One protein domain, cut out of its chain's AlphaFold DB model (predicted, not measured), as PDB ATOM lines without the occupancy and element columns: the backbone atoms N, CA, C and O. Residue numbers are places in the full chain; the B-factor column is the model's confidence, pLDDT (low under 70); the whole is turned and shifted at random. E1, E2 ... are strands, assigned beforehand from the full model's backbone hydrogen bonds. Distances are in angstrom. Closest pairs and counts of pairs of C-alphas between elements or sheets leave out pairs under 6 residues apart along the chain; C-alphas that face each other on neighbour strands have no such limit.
ATOM      1  N   ILE A 142     136.732 157.719 168.571       81.94
ATOM      2  CA  ILE A 142     136.480 156.314 168.263       81.94
ATOM      3  C   ILE A 142     135.384 156.236 167.204       81.94
ATOM      4  O   ILE A 142     134.279 156.744 167.397       81.94
ATOM      5  N   LYS A 143     135.679 155.563 166.090       82.44
ATOM      6  CA  LYS A 143     134.690 155.228 165.060       82.44
ATOM      7  C   LYS A 143     134.144 153.824 165.318       82.44
ATOM      8  O   LYS A 143     134.909 152.864 165.307       82.44
ATOM      9  N   ILE A 144     132.833 153.706 165.506       84.88
ATOM     10  CA  ILE A 144     132.121 152.431 165.676       84.88
ATOM     11  C   ILE A 144     131.257 152.206 164.439       84.88
ATOM     12  O   ILE A 144     130.439 153.063 164.099       84.88
ATOM     13  N   LYS A 145     131.450 151.078 163.754       86.56
ATOM     14  CA  LYS A 145     130.686 150.715 162.555       86.56
ATOM     15  C   LYS A 145     129.419 149.956 162.920       86.56
ATOM     16  O   LYS A 145     129.247 149.510 164.054       86.56
ATOM     17  N   ASN A 146     128.523 149.811 161.953       83.88
ATOM     18  CA  ASN A 146     127.267 149.114 162.170       83.88
ATOM     19  C   ASN A 146     127.495 147.664 162.637       83.88
ATOM     20  O   ASN A 146     128.293 146.930 162.062       83.88
ATOM     21  N   PHE A 147     126.784 147.273 163.689       83.44
ATOM     22  CA  PHE A 147     126.901 146.020 164.438       83.44
ATOM     23  C   PHE A 147     128.210 145.794 165.204       83.44
ATOM     24  O   PHE A 147     128.287 144.811 165.951       83.44
ATOM     25  N   ASP A 148     129.184 146.702 165.133       85.56
ATOM     26  CA  ASP A 148     130.397 146.604 165.941       85.56
ATOM     27  C   ASP A 148     130.117 146.966 167.399       85.56
ATOM     28  O   ASP A 148     129.373 147.903 167.710       85.56
ATOM     29  N   LYS A 149     130.750 146.212 168.301       88.19
ATOM     30  CA  LYS A 149     130.784 146.510 169.731       88.19
ATOM     31  C   LYS A 149     132.069 147.247 170.073       88.19
ATOM     32  O   LYS A 149     133.152 146.850 169.649       88.19
ATOM     33  N   TYR A 150     131.947 148.263 170.907       87.56
ATOM     34  CA  TYR A 150     133.068 148.961 171.503       87.56
ATOM     35  C   TYR A 150     132.995 148.854 173.021       87.56
ATOM     36  O   TYR A 150     131.982 149.204 173.630       87.56
ATOM     37  N   THR A 151     134.071 148.365 173.629       86.00
ATOM     38  CA  THR A 151     134.186 148.258 175.082       86.00
ATOM     39  C   THR A 151     134.586 149.613 175.659       86.00
ATOM     40  O   THR A 151     135.710 150.066 175.468       86.00
ATOM     41  N   LEU A 152     133.662 150.246 176.380       77.75
ATOM     42  CA  LEU A 152     133.895 151.502 177.096       77.75
ATOM     43  C   LEU A 152     134.724 151.280 178.358       77.75
ATOM     44  O   LEU A 152     135.567 152.100 178.707       77.75
ATOM     45  N   VAL A 153     134.450 150.176 179.058       77.19
ATOM     46  CA  VAL A 153     135.087 149.822 180.326       77.19
ATOM     47  C   VAL A 153     135.287 148.318 180.371       77.19
ATOM     48  O   VAL A 153     134.363 147.564 180.074       77.19
ATOM     49  N   LYS A 154     136.483 147.888 180.775       77.25
ATOM     50  CA  LYS A 154     136.812 146.481 181.009       77.25
ATOM     51  C   LYS A 154     137.570 146.334 182.326       77.25
ATOM     52  O   LYS A 154     138.710 146.773 182.433       77.25
ATOM     53  N   GLY A 155     136.922 145.734 183.312       72.62
ATOM     54  CA  GLY A 155     137.480 145.309 184.592       72.62
ATOM     55  C   GLY A 155     137.311 143.801 184.791       72.62
ATOM     56  O   GLY A 155     136.827 143.107 183.901       72.62
ATOM     57  N   GLU A 156     137.712 143.293 185.959       66.94
ATOM     58  CA  GLU A 156     137.628 141.855 186.274       66.94
ATOM     59  C   GLU A 156     136.176 141.351 186.359       66.94
ATOM     60  O   GLU A 156     135.875 140.284 185.834       66.94
ATOM     61  N   ASP A 157     135.271 142.153 186.931       66.75
ATOM     62  CA  ASP A 157     133.859 141.788 187.147       66.75
ATOM     63  C   ASP A 157     132.866 142.609 186.300       66.75
ATOM     64  O   ASP A 157     131.645 142.431 186.399       66.75
ATOM     65  N   LEU A 158     133.377 143.544 185.494       71.94
ATOM     66  CA  LEU A 158     132.575 144.531 184.775       71.94
ATOM     67  C   LEU A 158     133.116 144.753 183.365       71.94
ATOM     68  O   LEU A 158     134.231 145.229 183.180       71.94
ATOM     69  N   GLU A 159     132.283 144.495 182.369       76.81
ATOM     70  CA  GLU A 159     132.512 144.863 180.981       76.81
ATOM     71  C   GLU A 159     131.314 145.659 180.465       76.81
ATOM     72  O   GLU A 159     130.214 145.126 180.302       76.81
ATOM     73  N   LEU A 160     131.537 146.947 180.207       79.38
ATOM     74  CA  LEU A 160     130.547 147.835 179.617       79.38
ATOM     75  C   LEU A 160     130.866 148.025 178.140       79.38
ATOM     76  O   LEU A 160     131.937 148.524 177.788       79.38
ATOM     77  N   GLN A 161     129.924 147.669 177.277       87.12
ATOM     78  CA  GLN A 161     130.066 147.810 175.834       87.12
ATOM     79  C   GLN A 161     128.902 148.606 175.263       87.12
ATOM     80  O   GLN A 161     127.772 148.517 175.740       87.12
ATOM     81  N   ILE A 162     129.171 149.333 174.191       88.06
ATOM     82  CA  ILE A 162     128.145 149.910 173.327       88.06
ATOM     83  C   ILE A 162     128.225 149.269 171.955       88.06
ATOM     84  O   ILE A 162     129.302 148.896 171.499       88.06
ATOM     85  N   GLN A 163     127.088 149.139 171.294       91.06
ATOM     86  CA  GLN A 163     127.001 148.625 169.937       91.06
ATOM     87  C   GLN A 163     126.208 149.596 169.082       91.06
ATOM     88  O   GLN A 163     125.120 150.010 169.491       91.06
ATOM     89  N   LEU A 164     126.713 149.907 167.889       89.62
ATOM     90  CA  LEU A 164     125.901 150.561 166.872       89.62
ATOM     91  C   LEU A 164     124.971 149.519 166.251       89.62
ATOM     92  O   LEU A 164     125.424 148.512 165.725       89.62
ATOM     93  N   TYR A 165     123.668 149.732 166.355       86.38
ATOM     94  CA  TYR A 165     122.639 148.831 165.838       86.38
ATOM     95  C   TYR A 165     122.091 149.275 164.475       86.38
ATOM     96  O   TYR A 165     121.537 148.465 163.734       86.38
ATOM     97  N   GLY A 166     122.232 150.557 164.148       87.12
ATOM     98  CA  GLY A 166     121.868 151.109 162.851       87.12
ATOM     99  C   GLY A 166     121.929 152.629 162.848       87.12
ATOM    100  O   GLY A 166     122.088 153.257 163.895       87.12
ATOM    101  N   VAL A 167     121.777 153.224 161.672       85.69
ATOM    102  CA  VAL A 167     121.659 154.672 161.497       85.69
ATOM    103  C   VAL A 167     120.382 154.954 160.713       85.69
ATOM    104  O   VAL A 167     120.013 154.206 159.813       85.69
ATOM    105  N   SER A 168     119.660 156.006 161.078       85.38
ATOM    106  CA  SER A 168     118.473 156.449 160.352       85.38
ATOM    107  C   SER A 168     118.442 157.962 160.234       85.38
ATOM    108  O   SER A 168     119.111 158.677 160.975       85.38
ATOM    109  N   THR A 169     117.614 158.465 159.327       82.25
ATOM    110  CA  THR A 169     117.408 159.901 159.150       82.25
ATOM    111  C   THR A 169     116.009 160.269 159.614       82.25
ATOM    112  O   THR A 169     115.028 159.738 159.098       82.25
ATOM    113  N   TYR A 170     115.911 161.179 160.578       76.56
ATOM    114  CA  TYR A 170     114.640 161.731 161.035       76.56
ATOM    115  C   TYR A 170     114.420 163.107 160.410       76.56
ATOM    116  O   TYR A 170     115.298 163.971 160.459       76.56
ATOM    117  N   SER A 171     113.236 163.317 159.839       68.06
ATOM    118  CA  SER A 171     112.761 164.655 159.491       68.06
ATOM    119  C   SER A 171     112.166 165.272 160.747       68.06
ATOM    120  O   SER A 171     111.274 164.677 161.348       68.06
ATOM    121  N   ASN A 172     112.628 166.460 161.124       62.47
ATOM    122  CA  ASN A 172     111.955 167.232 162.166       62.47
ATOM    123  C   ASN A 172     110.525 167.599 161.704       62.47
ATOM    124  O   ASN A 172     110.279 167.662 160.491       62.47
ATOM    125  N   ASP A 173     109.599 167.844 162.636       56.62
ATOM    126  CA  ASP A 173     108.179 168.135 162.343       56.62
ATOM    127  C   ASP A 173     108.011 169.359 161.418       56.62
ATOM    128  O   ASP A 173     107.092 169.411 160.596       56.62
ATOM    129  N   ASP A 174     108.976 170.282 161.452       53.19
ATOM    130  CA  ASP A 174     109.031 171.469 160.592       53.19
ATOM    131  C   ASP A 174     109.557 171.192 159.164       53.19
ATOM    132  O   ASP A 174     109.606 172.101 158.338       53.19
ATOM    133  N   LYS A 175     109.941 169.947 158.833       51.91
ATOM    134  CA  LYS A 175     110.394 169.462 157.502       51.91
ATOM    135  C   LYS A 175     111.578 170.203 156.856       51.91
ATOM    136  O   LYS A 175     111.906 169.935 155.702       51.91
ATOM    137  N   THR A 176     112.238 171.115 157.563       50.59
ATOM    138  CA  THR A 176     113.343 171.930 157.026       50.59
ATOM    139  C   THR A 176     114.722 171.303 157.213       50.59
ATOM    140  O   THR A 176     115.666 171.712 156.540       50.59
ATOM    141  N   SER A 177     114.862 170.300 158.084       61.72
ATOM    142  CA  SER A 177     116.147 169.654 158.358       61.72
ATOM    143  C   SER A 177     115.997 168.163 158.644       61.72
ATOM    144  O   SER A 177     115.260 167.761 159.549       61.72
ATOM    145  N   ASN A 178     116.757 167.365 157.898       71.31
ATOM    146  CA  ASN A 178     116.990 165.953 158.162       71.31
ATOM    147  C   ASN A 178     118.144 165.809 159.159       71.31
ATOM    148  O   ASN A 178     119.211 166.389 158.952       71.31
ATOM    149  N   VAL A 179     117.942 165.028 160.218       76.88
ATOM    150  CA  VAL A 179     118.962 164.731 161.229       76.88
ATOM    151  C   VAL A 179     119.308 163.249 161.157       76.88
ATOM    152  O   VAL A 179     118.421 162.399 161.244       76.88
ATOM    153  N   ASN A 180     120.595 162.941 161.003       82.12
ATOM    154  CA  ASN A 180     121.090 161.573 161.127       82.12
ATOM    155  C   ASN A 180     121.134 161.176 162.605       82.12
ATOM    156  O   ASN A 180     121.630 161.925 163.447       82.12
ATOM    157  N   VAL A 181     120.639 159.983 162.893       85.38
ATOM    158  CA  VAL A 181     120.474 159.441 164.237       85.38
ATOM    159  C   VAL A 181     121.058 158.040 164.264       85.38
ATOM    160  O   VAL A 181     120.691 157.191 163.456       85.38
ATOM    161  N   ALA A 182     121.976 157.801 165.190       86.88
ATOM    162  CA  ALA A 182     122.522 156.493 165.485       86.88
ATOM    163  C   ALA A 182     121.654 155.789 166.530       86.88
ATOM    164  O   ALA A 182     121.244 156.373 167.531       86.88
ATOM    165  N   HIS A 183     121.410 154.508 166.299       87.94
ATOM    166  CA  HIS A 183     120.693 153.614 167.193       87.94
ATOM    167  C   HIS A 183     121.704 152.770 167.931       87.94
ATOM    168  O   HIS A 183     122.425 151.988 167.316       87.94
ATOM    169  N   LEU A 184     121.774 152.920 169.240       86.81
ATOM    170  CA  LEU A 184     122.786 152.277 170.053       86.81
ATOM    171  C   LEU A 184     122.155 151.279 171.029       86.81
ATOM    172  O   LEU A 184     121.008 151.426 171.456       86.81
ATOM    173  N   LYS A 185     122.930 150.254 171.385       87.25
ATOM    174  CA  LYS A 185     122.628 149.272 172.437       87.25
ATOM    175  C   LYS A 185     123.757 149.259 173.456       87.25
ATOM    176  O   LYS A 185     124.915 149.402 173.079       87.25
ATOM    177  N   VAL A 186     123.428 149.069 174.732       84.25
ATOM    178  CA  VAL A 186     124.411 148.978 175.824       84.25
ATOM    179  C   VAL A 186     124.390 147.572 176.380       84.25
ATOM    180  O   VAL A 186     123.326 147.014 176.634       84.25
ATOM    181  N   PHE A 187     125.573 147.016 176.589       83.56
ATOM    182  CA  PHE A 187     125.762 145.709 177.187       83.56
ATOM    183  C   PHE A 187     126.570 145.846 178.469       83.56
ATOM    184  O   PHE A 187     127.577 146.547 178.497       83.56
ATOM    185  N   TYR A 188     126.136 145.136 179.502       80.31
ATOM    186  CA  TYR A 188     126.846 144.961 180.758       80.31
ATOM    187  C   TYR A 188     127.135 143.471 180.942       80.31
ATOM    188  O   TYR A 188     126.196 142.675 181.010       80.31
ATOM    189  N   ASN A 189     128.407 143.077 180.988       79.50
ATOM    190  CA  ASN A 189     128.840 141.673 181.042       79.50
ATOM    191  C   ASN A 189     128.130 140.824 179.973       79.50
ATOM    192  O   ASN A 189     127.475 139.828 180.280       79.50
ATOM    193  N   GLU A 190     128.180 141.295 178.724       82.44
ATOM    194  CA  GLU A 190     127.512 140.717 177.546       82.44
ATOM    195  C   GLU A 190     125.971 140.725 177.565       82.44
ATOM    196  O   GLU A 190     125.342 140.369 176.564       82.44
ATOM    197  N   ARG A 191     125.330 141.177 178.648       80.38
ATOM    198  CA  ARG A 191     123.868 141.257 178.754       80.38
ATOM    199  C   ARG A 191     123.366 142.614 178.291       80.38
ATOM    200  O   ARG A 191     123.857 143.642 178.744       80.38
ATOM    201  N   LEU A 192     122.362 142.610 177.418       81.19
ATOM    202  CA  LEU A 192     121.703 143.832 176.963       81.19
ATOM    203  C   LEU A 192     121.047 144.546 178.152       81.19
ATOM    204  O   LEU A 192     120.240 143.955 178.872       81.19
ATOM    205  N   VAL A 193     121.391 145.814 178.344       74.81
ATOM    206  CA  VAL A 193     120.780 146.672 179.354       74.81
ATOM    207  C   VAL A 193     119.480 147.222 178.782       74.81
ATOM    208  O   VAL A 193     119.490 147.972 177.807       74.81
ATOM    209  N   SER A 194     118.354 146.837 179.384       66.94
ATOM    210  CA  SER A 194     117.050 147.328 178.947       66.94
ATOM    211  C   SER A 194     116.847 148.785 179.339       66.94
ATOM    212  O   SER A 194     117.015 149.152 180.503       66.94
ATOM    213  N   HIS A 195     116.379 149.592 178.386       59.34
ATOM    214  CA  HIS A 195     115.984 150.978 178.644       59.34
ATOM    215  C   HIS A 195     114.771 151.067 179.590       59.34
ATOM    216  O   HIS A 195     114.620 152.035 180.327       59.34
ATOM    217  N   SER A 196     113.919 150.034 179.603       54.38
ATOM    218  CA  SER A 196     112.698 149.994 180.421       54.38
ATOM    219  C   SER A 196     112.924 149.579 181.877       54.38
ATOM    220  O   SER A 196     112.059 149.815 182.715       54.38
ATOM    221  N   GLY A 197     114.070 148.959 182.181       42.09
ATOM    222  CA  GLY A 197     114.345 148.402 183.506       42.09
ATOM    223  C   GLY A 197     114.980 149.390 184.478       42.09
ATOM    224  O   GLY A 197     114.731 149.284 185.674       42.09
ATOM    225  N   VAL A 198     115.803 150.331 183.991       48.66
ATOM    226  CA  VAL A 198     116.533 151.276 184.852       48.66
ATOM    227  C   VAL A 198     116.856 152.583 184.090       48.66
ATOM    228  O   VAL A 198     117.917 152.691 183.467       48.66
ATOM    229  N   PRO A 199     115.968 153.595 184.118       49.47
ATOM    230  CA  PRO A 199     116.167 154.868 183.409       49.47
ATOM    231  C   PRO A 199     117.401 155.658 183.888       49.47
ATOM    232  O   PRO A 199     117.937 156.472 183.141       49.47
ATOM    233  N   ASP A 200     117.909 155.367 185.087       51.28
ATOM    234  CA  ASP A 200     119.119 155.984 185.645       51.28
ATOM    235  C   ASP A 200     120.428 155.425 185.061       51.28
ATOM    236  O   ASP A 200     121.499 155.988 185.294       51.28
ATOM    237  N   ILE A 201     120.372 154.327 184.293       57.59
ATOM    238  CA  ILE A 201     121.575 153.727 183.699       57.59
ATOM    239  C   ILE A 201     121.977 154.434 182.412       57.59
ATOM    240  O   ILE A 201     123.160 154.439 182.107       57.59
ATOM    241  N   ILE A 202     121.053 155.016 181.644       60.47
ATOM    242  CA  ILE A 202     121.389 155.669 180.371       60.47
ATOM    243  C   ILE A 202     120.639 156.993 180.267       60.47
ATOM    244  O   ILE A 202     119.428 157.009 180.062       60.47
ATOM    245  N   GLN A 203     121.373 158.100 180.346       65.38
ATOM    246  CA  GLN A 203     120.836 159.444 180.139       65.38
ATOM    247  C   GLN A 203     121.404 160.036 178.851       65.38
ATOM    248  O   GLN A 203     122.619 160.059 178.673       65.38
ATOM    249  N   VAL A 204     120.542 160.537 177.966       64.00
ATOM    250  CA  VAL A 204     120.948 161.249 176.745       64.00
ATOM    251  C   VAL A 204     120.572 162.715 176.895       64.00
ATOM    252  O   VAL A 204     119.407 163.046 177.110       64.00
ATOM    253  N   THR A 205     121.559 163.599 176.799       61.59
ATOM    254  CA  THR A 205     121.348 165.048 176.883       61.59
ATOM    255  C   THR A 205     121.331 165.620 175.467       61.59
ATOM    256  O   THR A 205     122.313 165.425 174.759       61.59
ATOM    257  N   ASN A 206     120.246 166.326 175.112       55.66
ATOM    258  CA  ASN A 206     119.939 167.087 173.876       55.66
ATOM    259  C   ASN A 206     118.896 166.522 172.910       55.66
ATOM    260  O   ASN A 206     118.220 167.329 172.269       55.66
ATOM    261  N   VAL A 207     118.654 165.212 172.831       52.19
ATOM    262  CA  VAL A 207     117.570 164.747 171.953       52.19
ATOM    263  C   VAL A 207     116.225 164.918 172.638       52.19
ATOM    264  O   VAL A 207     115.841 164.148 173.522       52.19
ATOM    265  N   GLY A 208     115.467 165.918 172.197       47.06
ATOM    266  CA  GLY A 208     114.034 165.963 172.444       47.06
ATOM    267  C   GLY A 208     113.408 164.664 171.949       47.06
ATOM    268  O   GLY A 208     113.400 164.432 170.750       47.06
ATOM    269  N   LYS A 209     112.962 163.814 172.886       44.59
ATOM    270  CA  LYS A 209     112.172 162.580 172.717       44.59
ATOM    271  C   LYS A 209     112.013 162.125 171.255       44.59
ATOM    272  O   LYS A 209     110.902 162.158 170.723       44.59
ATOM    273  N   LEU A 210     113.086 161.667 170.606       52.81
ATOM    274  CA  LEU A 210     112.918 160.886 169.386       52.81
ATOM    275  C   LEU A 210     112.193 159.621 169.826       52.81
ATOM    276  O   LEU A 210     112.721 158.848 170.627       52.81
ATOM    277  N   LYS A 211     110.939 159.463 169.389       48.19
ATOM    278  CA  LYS A 211     110.171 158.252 169.661       48.19
ATOM    279  C   LYS A 211     110.916 157.095 169.015       48.19
ATOM    280  O   LYS A 211     110.893 156.934 167.797       48.19
ATOM    281  N   ASN A 212     111.612 156.330 169.842       55.16
ATOM    282  CA  ASN A 212     112.103 155.034 169.446       55.16
ATOM    283  C   ASN A 212     111.088 154.001 169.923       55.16
ATOM    284  O   ASN A 212     110.952 153.761 171.121       55.16
ATOM    285  N   ASP A 213     110.355 153.417 168.981       55.19
ATOM    286  CA  ASP A 213     109.372 152.372 169.278       55.19
ATOM    287  C   ASP A 213     110.052 151.022 169.586       55.19
ATOM    288  O   ASP A 213     109.396 150.055 169.979       55.19
ATOM    289  N   GLN A 214     111.378 150.937 169.422       61.28
ATOM    290  CA  GLN A 214     112.149 149.740 169.728       61.28
ATOM    291  C   GLN A 214     112.588 149.725 171.191       61.28
ATOM    292  O   GLN A 214     113.313 150.601 171.664       61.28
ATOM    293  N   LYS A 215     112.183 148.669 171.905       63.53
ATOM    294  CA  LYS A 215     112.688 148.377 173.249       63.53
ATOM    295  C   LYS A 215     114.211 148.210 173.195       63.53
ATOM    296  O   LYS A 215     114.733 147.546 172.303       63.53
ATOM    297  N   ASP A 216     114.899 148.797 174.173       71.00
ATOM    298  CA  ASP A 216     116.332 148.596 174.446       71.00
ATOM    299  C   ASP A 216     117.304 149.204 173.422       71.00
ATOM    300  O   ASP A 216     118.483 148.851 173.392       71.00
ATOM    301  N   VAL A 217     116.822 150.142 172.602       76.69
ATOM    302  CA  VAL A 217     117.636 150.911 171.657       76.69
ATOM    303  C   VAL A 217     117.522 152.393 171.991       76.69
ATOM    304  O   VAL A 217     116.420 152.927 172.114       76.69
ATOM    305  N   PHE A 218     118.655 153.076 172.111       78.81
ATOM    306  CA  PHE A 218     118.687 154.520 172.326       78.81
ATOM    307  C   PHE A 218     119.112 155.238 171.050       78.81
ATOM    308  O   PHE A 218     120.090 154.872 170.401       78.81
ATOM    309  N   ALA A 219     118.327 156.246 170.692       82.88
ATOM    310  CA  ALA A 219     118.566 157.105 169.549       82.88
ATOM    311  C   ALA A 219     119.440 158.286 169.982       82.88
ATOM    312  O   ALA A 219     119.093 158.981 170.938       82.88
ATOM    313  N   VAL A 220     120.552 158.505 169.282       82.88
ATOM    314  CA  VAL A 220     121.471 159.622 169.527       82.88
ATOM    315  C   VAL A 220     121.821 160.331 168.224       82.88
ATOM    316  O   VAL A 220     121.995 159.705 167.182       82.88
ATOM    317  N   ALA A 221     121.930 161.645 168.270       83.00
ATOM    318  CA  ALA A 221     122.324 162.522 167.188       83.00
ATOM    319  C   ALA A 221     123.675 163.187 167.490       83.00
ATOM    320  O   ALA A 221     124.232 163.116 168.588       83.00
ATOM    321  N   LYS A 222     124.219 163.863 166.478       76.81
ATOM    322  CA  LYS A 222     125.422 164.681 166.623       76.81
ATOM    323  C   LYS A 222     125.250 165.726 167.733       76.81
ATOM    324  O   LYS A 222     124.298 166.502 167.710       76.81
ATOM    325  N   GLY A 223     126.227 165.801 168.635       71.19
ATOM    326  CA  GLY A 223     126.257 166.746 169.752       71.19
ATOM    327  C   GLY A 223     125.644 166.216 171.048       71.19
ATOM    328  O   GLY A 223     125.732 166.900 172.070       71.19
ATOM    329  N   ASP A 224     125.065 165.017 171.034       79.06
ATOM    330  CA  ASP A 224     124.534 164.404 172.244       79.06
ATOM    331  C   ASP A 224     125.623 163.950 173.203       79.06
ATOM    332  O   ASP A 224     126.725 163.563 172.805       79.06
ATOM    333  N   VAL A 225     125.253 163.915 174.482       78.25
ATOM    334  CA  VAL A 225     126.038 163.265 175.530       78.25
ATOM    335  C   VAL A 225     125.232 162.116 176.115       78.25
ATOM    336  O   VAL A 225     124.160 162.332 176.681       78.25
ATOM    337  N   VAL A 226     125.770 160.905 175.998       78.50
ATOM    338  CA  VAL A 226     125.247 159.685 176.614       78.50
ATOM    339  C   VAL A 226     126.006 159.439 177.910       78.50
ATOM    340  O   VAL A 226     127.219 159.257 177.892       78.50
ATOM    341  N   THR A 227     125.298 159.417 179.032       75.38
ATOM    342  CA  THR A 227     125.847 159.034 180.335       75.38
ATOM    343  C   THR A 227     125.388 157.628 180.667       75.38
ATOM    344  O   THR A 227     124.186 157.389 180.756       75.38
ATOM    345  N   VAL A 228     126.336 156.715 180.864       71.50
ATOM    346  CA  VAL A 228     126.081 155.321 181.218       71.50
ATOM    347  C   VAL A 228     126.472 155.072 182.677       71.50
ATOM    348  O   VAL A 228     127.567 155.447 183.098       71.50
ATOM    349  N   LEU A 229     125.572 154.463 183.454       68.38
ATOM    350  CA  LEU A 229     125.704 154.200 184.896       68.38
ATOM    351  C   LEU A 229     126.009 155.458 185.737       68.38
ATOM    352  O   LEU A 229     126.595 155.362 186.808       68.38
ATOM    353  N   GLY A 230     125.647 156.649 185.251       64.56
ATOM    354  CA  GLY A 230     125.917 157.924 185.931       64.56
ATOM    355  C   GLY A 230     127.386 158.379 185.929       64.56
ATOM    356  O   GLY A 230     127.668 159.485 186.386       64.56
ATOM    357  N   GLU A 231     128.310 157.572 185.402       67.38
ATOM    358  CA  GLU A 231     129.759 157.809 185.513       67.38
ATOM    359  C   GLU A 231     130.464 157.897 184.155       67.38
ATOM    360  O   GLU A 231     131.425 158.652 184.003       67.38
ATOM    361  N   HIS A 232     129.988 157.173 183.141       71.88
ATOM    362  CA  HIS A 232     130.666 157.083 181.849       71.88
ATOM    363  C   HIS A 232     130.000 157.988 180.820       71.88
ATOM    364  O   HIS A 232     128.898 157.697 180.364       71.88
ATOM    365  N   GLN A 233     130.674 159.074 180.442       76.88
ATOM    366  CA  GLN A 233     130.155 160.029 179.465       76.88
ATOM    367  C   GLN A 233     130.752 159.808 178.078       76.88
ATOM    368  O   GLN A 233     131.967 159.737 177.892       76.88
ATOM    369  N   ILE A 234     129.867 159.748 177.095       81.00
ATOM    370  CA  ILE A 234     130.186 159.555 175.688       81.00
ATOM    371  C   ILE A 234     129.577 160.723 174.940       81.00
ATOM    372  O   ILE A 234     128.365 160.917 174.971       81.00
ATOM    373  N   GLN A 235     130.408 161.493 174.260       81.81
ATOM    374  CA  GLN A 235     129.946 162.548 173.381       81.81
ATOM    375  C   GLN A 235     129.884 162.029 171.950       81.81
ATOM    376  O   GLN A 235     130.849 161.453 171.446       81.81
ATOM    377  N   VAL A 236     128.754 162.253 171.287       80.50
ATOM    378  CA  VAL A 236     128.567 161.928 169.875       80.50
ATOM    379  C   VAL A 236     129.106 163.079 169.036       80.50
ATOM    380  O   VAL A 236     128.542 164.173 169.017       80.50
ATOM    381  N   LEU A 237     130.210 162.836 168.337       75.00
ATOM    382  CA  LEU A 237     130.872 163.836 167.504       75.00
ATOM    383  C   LEU A 237     130.239 163.923 166.114       75.00
ATOM    384  O   LEU A 237     130.071 165.020 165.586       75.00
ATOM    385  N   GLU A 238     129.876 162.776 165.533       79.69
ATOM    386  CA  GLU A 238     129.291 162.688 164.194       79.69
ATOM    387  C   GLU A 238     128.491 161.386 164.028       79.69
ATOM    388  O   GLU A 238     128.856 160.350 164.589       79.69
ATOM    389  N   VAL A 239     127.434 161.427 163.212       79.38
ATOM    390  CA  VAL A 239     126.681 160.243 162.774       79.38
ATOM    391  C   VAL A 239     126.761 160.150 161.251       79.38
ATOM    392  O   VAL A 239     126.194 160.977 160.528       79.38
ATOM    393  N   LEU A 240     127.473 159.134 160.771       81.06
ATOM    394  CA  LEU A 240     127.677 158.843 159.358       81.06
ATOM    395  C   LEU A 240     126.571 157.903 158.883       81.06
ATOM    396  O   LEU A 240     126.357 156.848 159.476       81.06
ATOM    397  N   ASN A 241     125.874 158.304 157.824       79.50
ATOM    398  CA  ASN A 241     124.799 157.538 157.207       79.50
ATOM    399  C   ASN A 241     125.154 157.312 155.734       79.50
ATOM    400  O   ASN A 241     125.334 158.292 155.002       79.50
ATOM    401  N   SER A 242     125.248 156.051 155.308       71.50
ATOM    402  CA  SER A 242     125.608 155.704 153.928       71.50
ATOM    403  C   SER A 242     124.557 156.128 152.898       71.50
ATOM    404  O   SER A 242     124.898 156.359 151.738       71.50
ATOM    405  N   ASP A 243     123.302 156.281 153.323       65.94
ATOM    406  CA  ASP A 243     122.157 156.629 152.475       65.94
ATOM    407  C   ASP A 243     121.888 158.147 152.420       65.94
ATOM    408  O   ASP A 243     121.003 158.612 151.690       65.94
ATOM    409  N   ALA A 244     122.651 158.956 153.169       58.94
ATOM    410  CA  ALA A 244     122.493 160.405 153.180       58.94
ATOM    411  C   ALA A 244     122.953 161.015 151.847       58.94
ATOM    412  O   ALA A 244     124.135 161.207 151.573       58.94
ATOM    413  N   THR A 245     121.979 161.393 151.027       46.66
ATOM    414  CA  THR A 245     122.145 161.810 149.626       46.66
ATOM    415  C   THR A 245     122.885 163.147 149.433       46.66
ATOM    416  O   THR A 245     123.046 163.577 148.295       46.66
ATOM    417  N   TYR A 246     123.307 163.832 150.507       44.69
ATOM    418  CA  TYR A 246     123.596 165.274 150.468       44.69
ATOM    419  C   TYR A 246     124.965 165.768 150.957       44.69
ATOM    420  O   TYR A 246     125.195 166.967 150.857       44.69
ATOM    421  N   ASN A 247     125.908 164.932 151.408       39.47
ATOM    422  CA  ASN A 247     127.218 165.441 151.849       39.47
ATOM    423  C   ASN A 247     128.395 164.719 151.186       39.47
ATOM    424  O   ASN A 247     128.567 163.513 151.321       39.47
ATOM    425  N   ALA A 248     129.255 165.500 150.525       36.69
ATOM    426  CA  ALA A 248     130.446 165.091 149.768       36.69
ATOM    427  C   ALA A 248     131.587 164.462 150.608       36.69
ATOM    428  O   ALA A 248     132.718 164.361 150.142       36.69
ATOM    429  N   LEU A 249     131.292 164.038 151.838       40.72
ATOM    430  CA  LEU A 249     132.190 163.343 152.764       40.72
ATOM    431  C   LEU A 249     131.562 162.042 153.302       40.72
ATOM    432  O   LEU A 249     132.035 161.516 154.304       40.72
ATOM    433  N   SER A 250     130.496 161.523 152.673       42.84
ATOM    434  CA  SER A 250     129.875 160.262 153.088       42.84
ATOM    435  C   SER A 250     130.870 159.109 152.925       42.84
ATOM    436  O   SER A 250     131.097 158.603 151.819       42.84
ATOM    437  N   ASP A 251     131.454 158.662 154.032       49.84
ATOM    438  CA  ASP A 251     131.924 157.288 154.123       49.84
ATOM    439  C   ASP A 251     130.770 156.375 153.670       49.84
ATOM    440  O   ASP A 251     129.617 156.585 154.046       49.84
ATOM    441  N   LYS A 252     131.056 155.379 152.823       61.84
ATOM    442  CA  LYS A 252     130.054 154.450 152.253       61.84
ATOM    443  C   LYS A 252     129.461 153.478 153.287       61.84
ATOM    444  O   LYS A 252     129.061 152.374 152.932       61.84
ATOM    445  N   GLU A 253     129.505 153.825 154.564       75.12
ATOM    446  CA  GLU A 253     129.255 152.909 155.663       75.12
ATOM    447  C   GLU A 253     128.637 153.658 156.843       75.12
ATOM    448  O   GLU A 253     129.116 154.726 157.234       75.12
ATOM    449  N   ASP A 254     127.597 153.061 157.418       83.06
ATOM    450  CA  ASP A 254     126.972 153.535 158.644       83.06
ATOM    451  C   ASP A 254     127.940 153.421 159.819       83.06
ATOM    452  O   ASP A 254     128.456 152.342 160.140       83.06
ATOM    453  N   ALA A 255     128.179 154.549 160.481       84.19
ATOM    454  CA  ALA A 255     129.074 154.613 161.620       84.19
ATOM    455  C   ALA A 255     128.725 155.775 162.550       84.19
ATOM    456  O   ALA A 255     128.152 156.786 162.149       84.19
ATOM    457  N   ILE A 256     129.141 155.652 163.804       84.81
ATOM    458  CA  ILE A 256     129.109 156.735 164.781       84.81
ATOM    459  C   ILE A 256     130.540 157.066 165.194       84.81
ATOM    460  O   ILE A 256     131.353 156.171 165.435       84.81
ATOM    461  N   ILE A 257     130.852 158.357 165.252       79.44
ATOM    462  CA  ILE A 257     132.105 158.850 165.818       79.44
ATOM    463  C   ILE A 257     131.789 159.388 167.202       79.44
ATOM    464  O   ILE A 257     130.975 160.302 167.351       79.44
ATOM    465  N   ILE A 258     132.442 158.822 168.208       83.62
ATOM    466  CA  ILE A 258     132.278 159.214 169.600       83.62
ATOM    467  C   ILE A 258     133.612 159.646 170.198       83.62
ATOM    468  O   ILE A 258     134.675 159.213 169.761       83.62
ATOM    469  N   SER A 259     133.553 160.456 171.243       78.88
ATOM    470  CA  SER A 259     134.660 160.635 172.177       78.88
ATOM    471  C   SER A 259     134.191 160.290 173.573       78.88
ATOM    472  O   SER A 259     133.091 160.663 173.987       78.88
ATOM    473  N   THR A 260     135.036 159.612 174.331       72.44
ATOM    474  CA  THR A 260     134.837 159.477 175.768       72.44
ATOM    475  C   THR A 260     135.203 160.811 176.412       72.44
ATOM    476  O   THR A 260     136.321 161.302 176.281       72.44
ATOM    477  N   VAL A 261     134.237 161.461 177.062       61.03
ATOM    478  CA  VAL A 261     134.516 162.710 177.776       61.03
ATOM    479  C   VAL A 261     135.105 162.323 179.114       61.03
ATOM    480  O   VAL A 261     134.423 161.756 179.965       61.03
TER     481      VAL A 261
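Overview. This is residues 142 to 261 of the 276 residues of an uncharacterized protein of Alteromonas mediterranea (UniProt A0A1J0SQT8). What does the model look like? Two strongly twisted sheets stand partly face to face as a sandwich, E1-E9-E8-E7-E5 against E2-E3-E4-E6, and the E3-E4 hairpin makes the longest axis. What is it built of? The printed part has 120 residues with nine named strands, E1 to E9 in chain order, and no named helix; its class is all strand, and both sheets are antiparallel. How is it shaped? It is compact, with a radius of gyration of the C-alphas of 14.2 A, and elongated, spanning 45 by 27 by 24 A.

Arrangement. How does the larger sheet run? Edge strand E1, residues 142 to 145, neighbours E9, residues 255 to 261, with N 142 to O 258 at 2.8 A, within hydrogen-bond range. Then come E8, residues 232 to 240, with N 235 to O 259 at 2.8 A, E7, residues 225 to 228, with N 226 to O 234 at 2.8 A, and edge strand E5, residues 202 to 205, with N 203 to O 227 at 2.9 A. E7, E8 and E9 form a meander, each strand the antiparallel neighbour of the one before. How does the other run? E2, residues 149 to 154, E3, residues 159 to 171, and E4, residues 178 to 188, form a second meander, with N 150 to O 162 and N 163 to O 185 both at 2.8 A. E6, residues 218 to 221, is an edge strand beside E4, with N 182 to O 220 at 2.8 A. Where do the sheets come close? The closest C-alphas of E4 and E8 are those of Asn 180 and Val 239, 6.0 A; of E1 and E2, Ile 144 and Tyr 150, 6.8 A.

Along the chain. Where are the ends? E1 begins at C-alpha 142, (136.480, 156.314, 168.263), and E9 ends at C-alpha 261, (134.516, 162.710, 177.776). Which strands are long? E3 spans 35.3 A and bends by 55 degrees at residue 168; E4 spans 32.4 A.

Size, cuts and confidence. How large is it? The C-alphas farthest apart, those of Glu 156 and Asp 174, are 48.5 A apart, and the printed part has no cut. Which links are long? Those from E4 to E5, E5 to E6 and E8 to E9. Where is confidence low? The pLDDT is under 70 in 45 residues, among them 194 to 215 and 243 to 252.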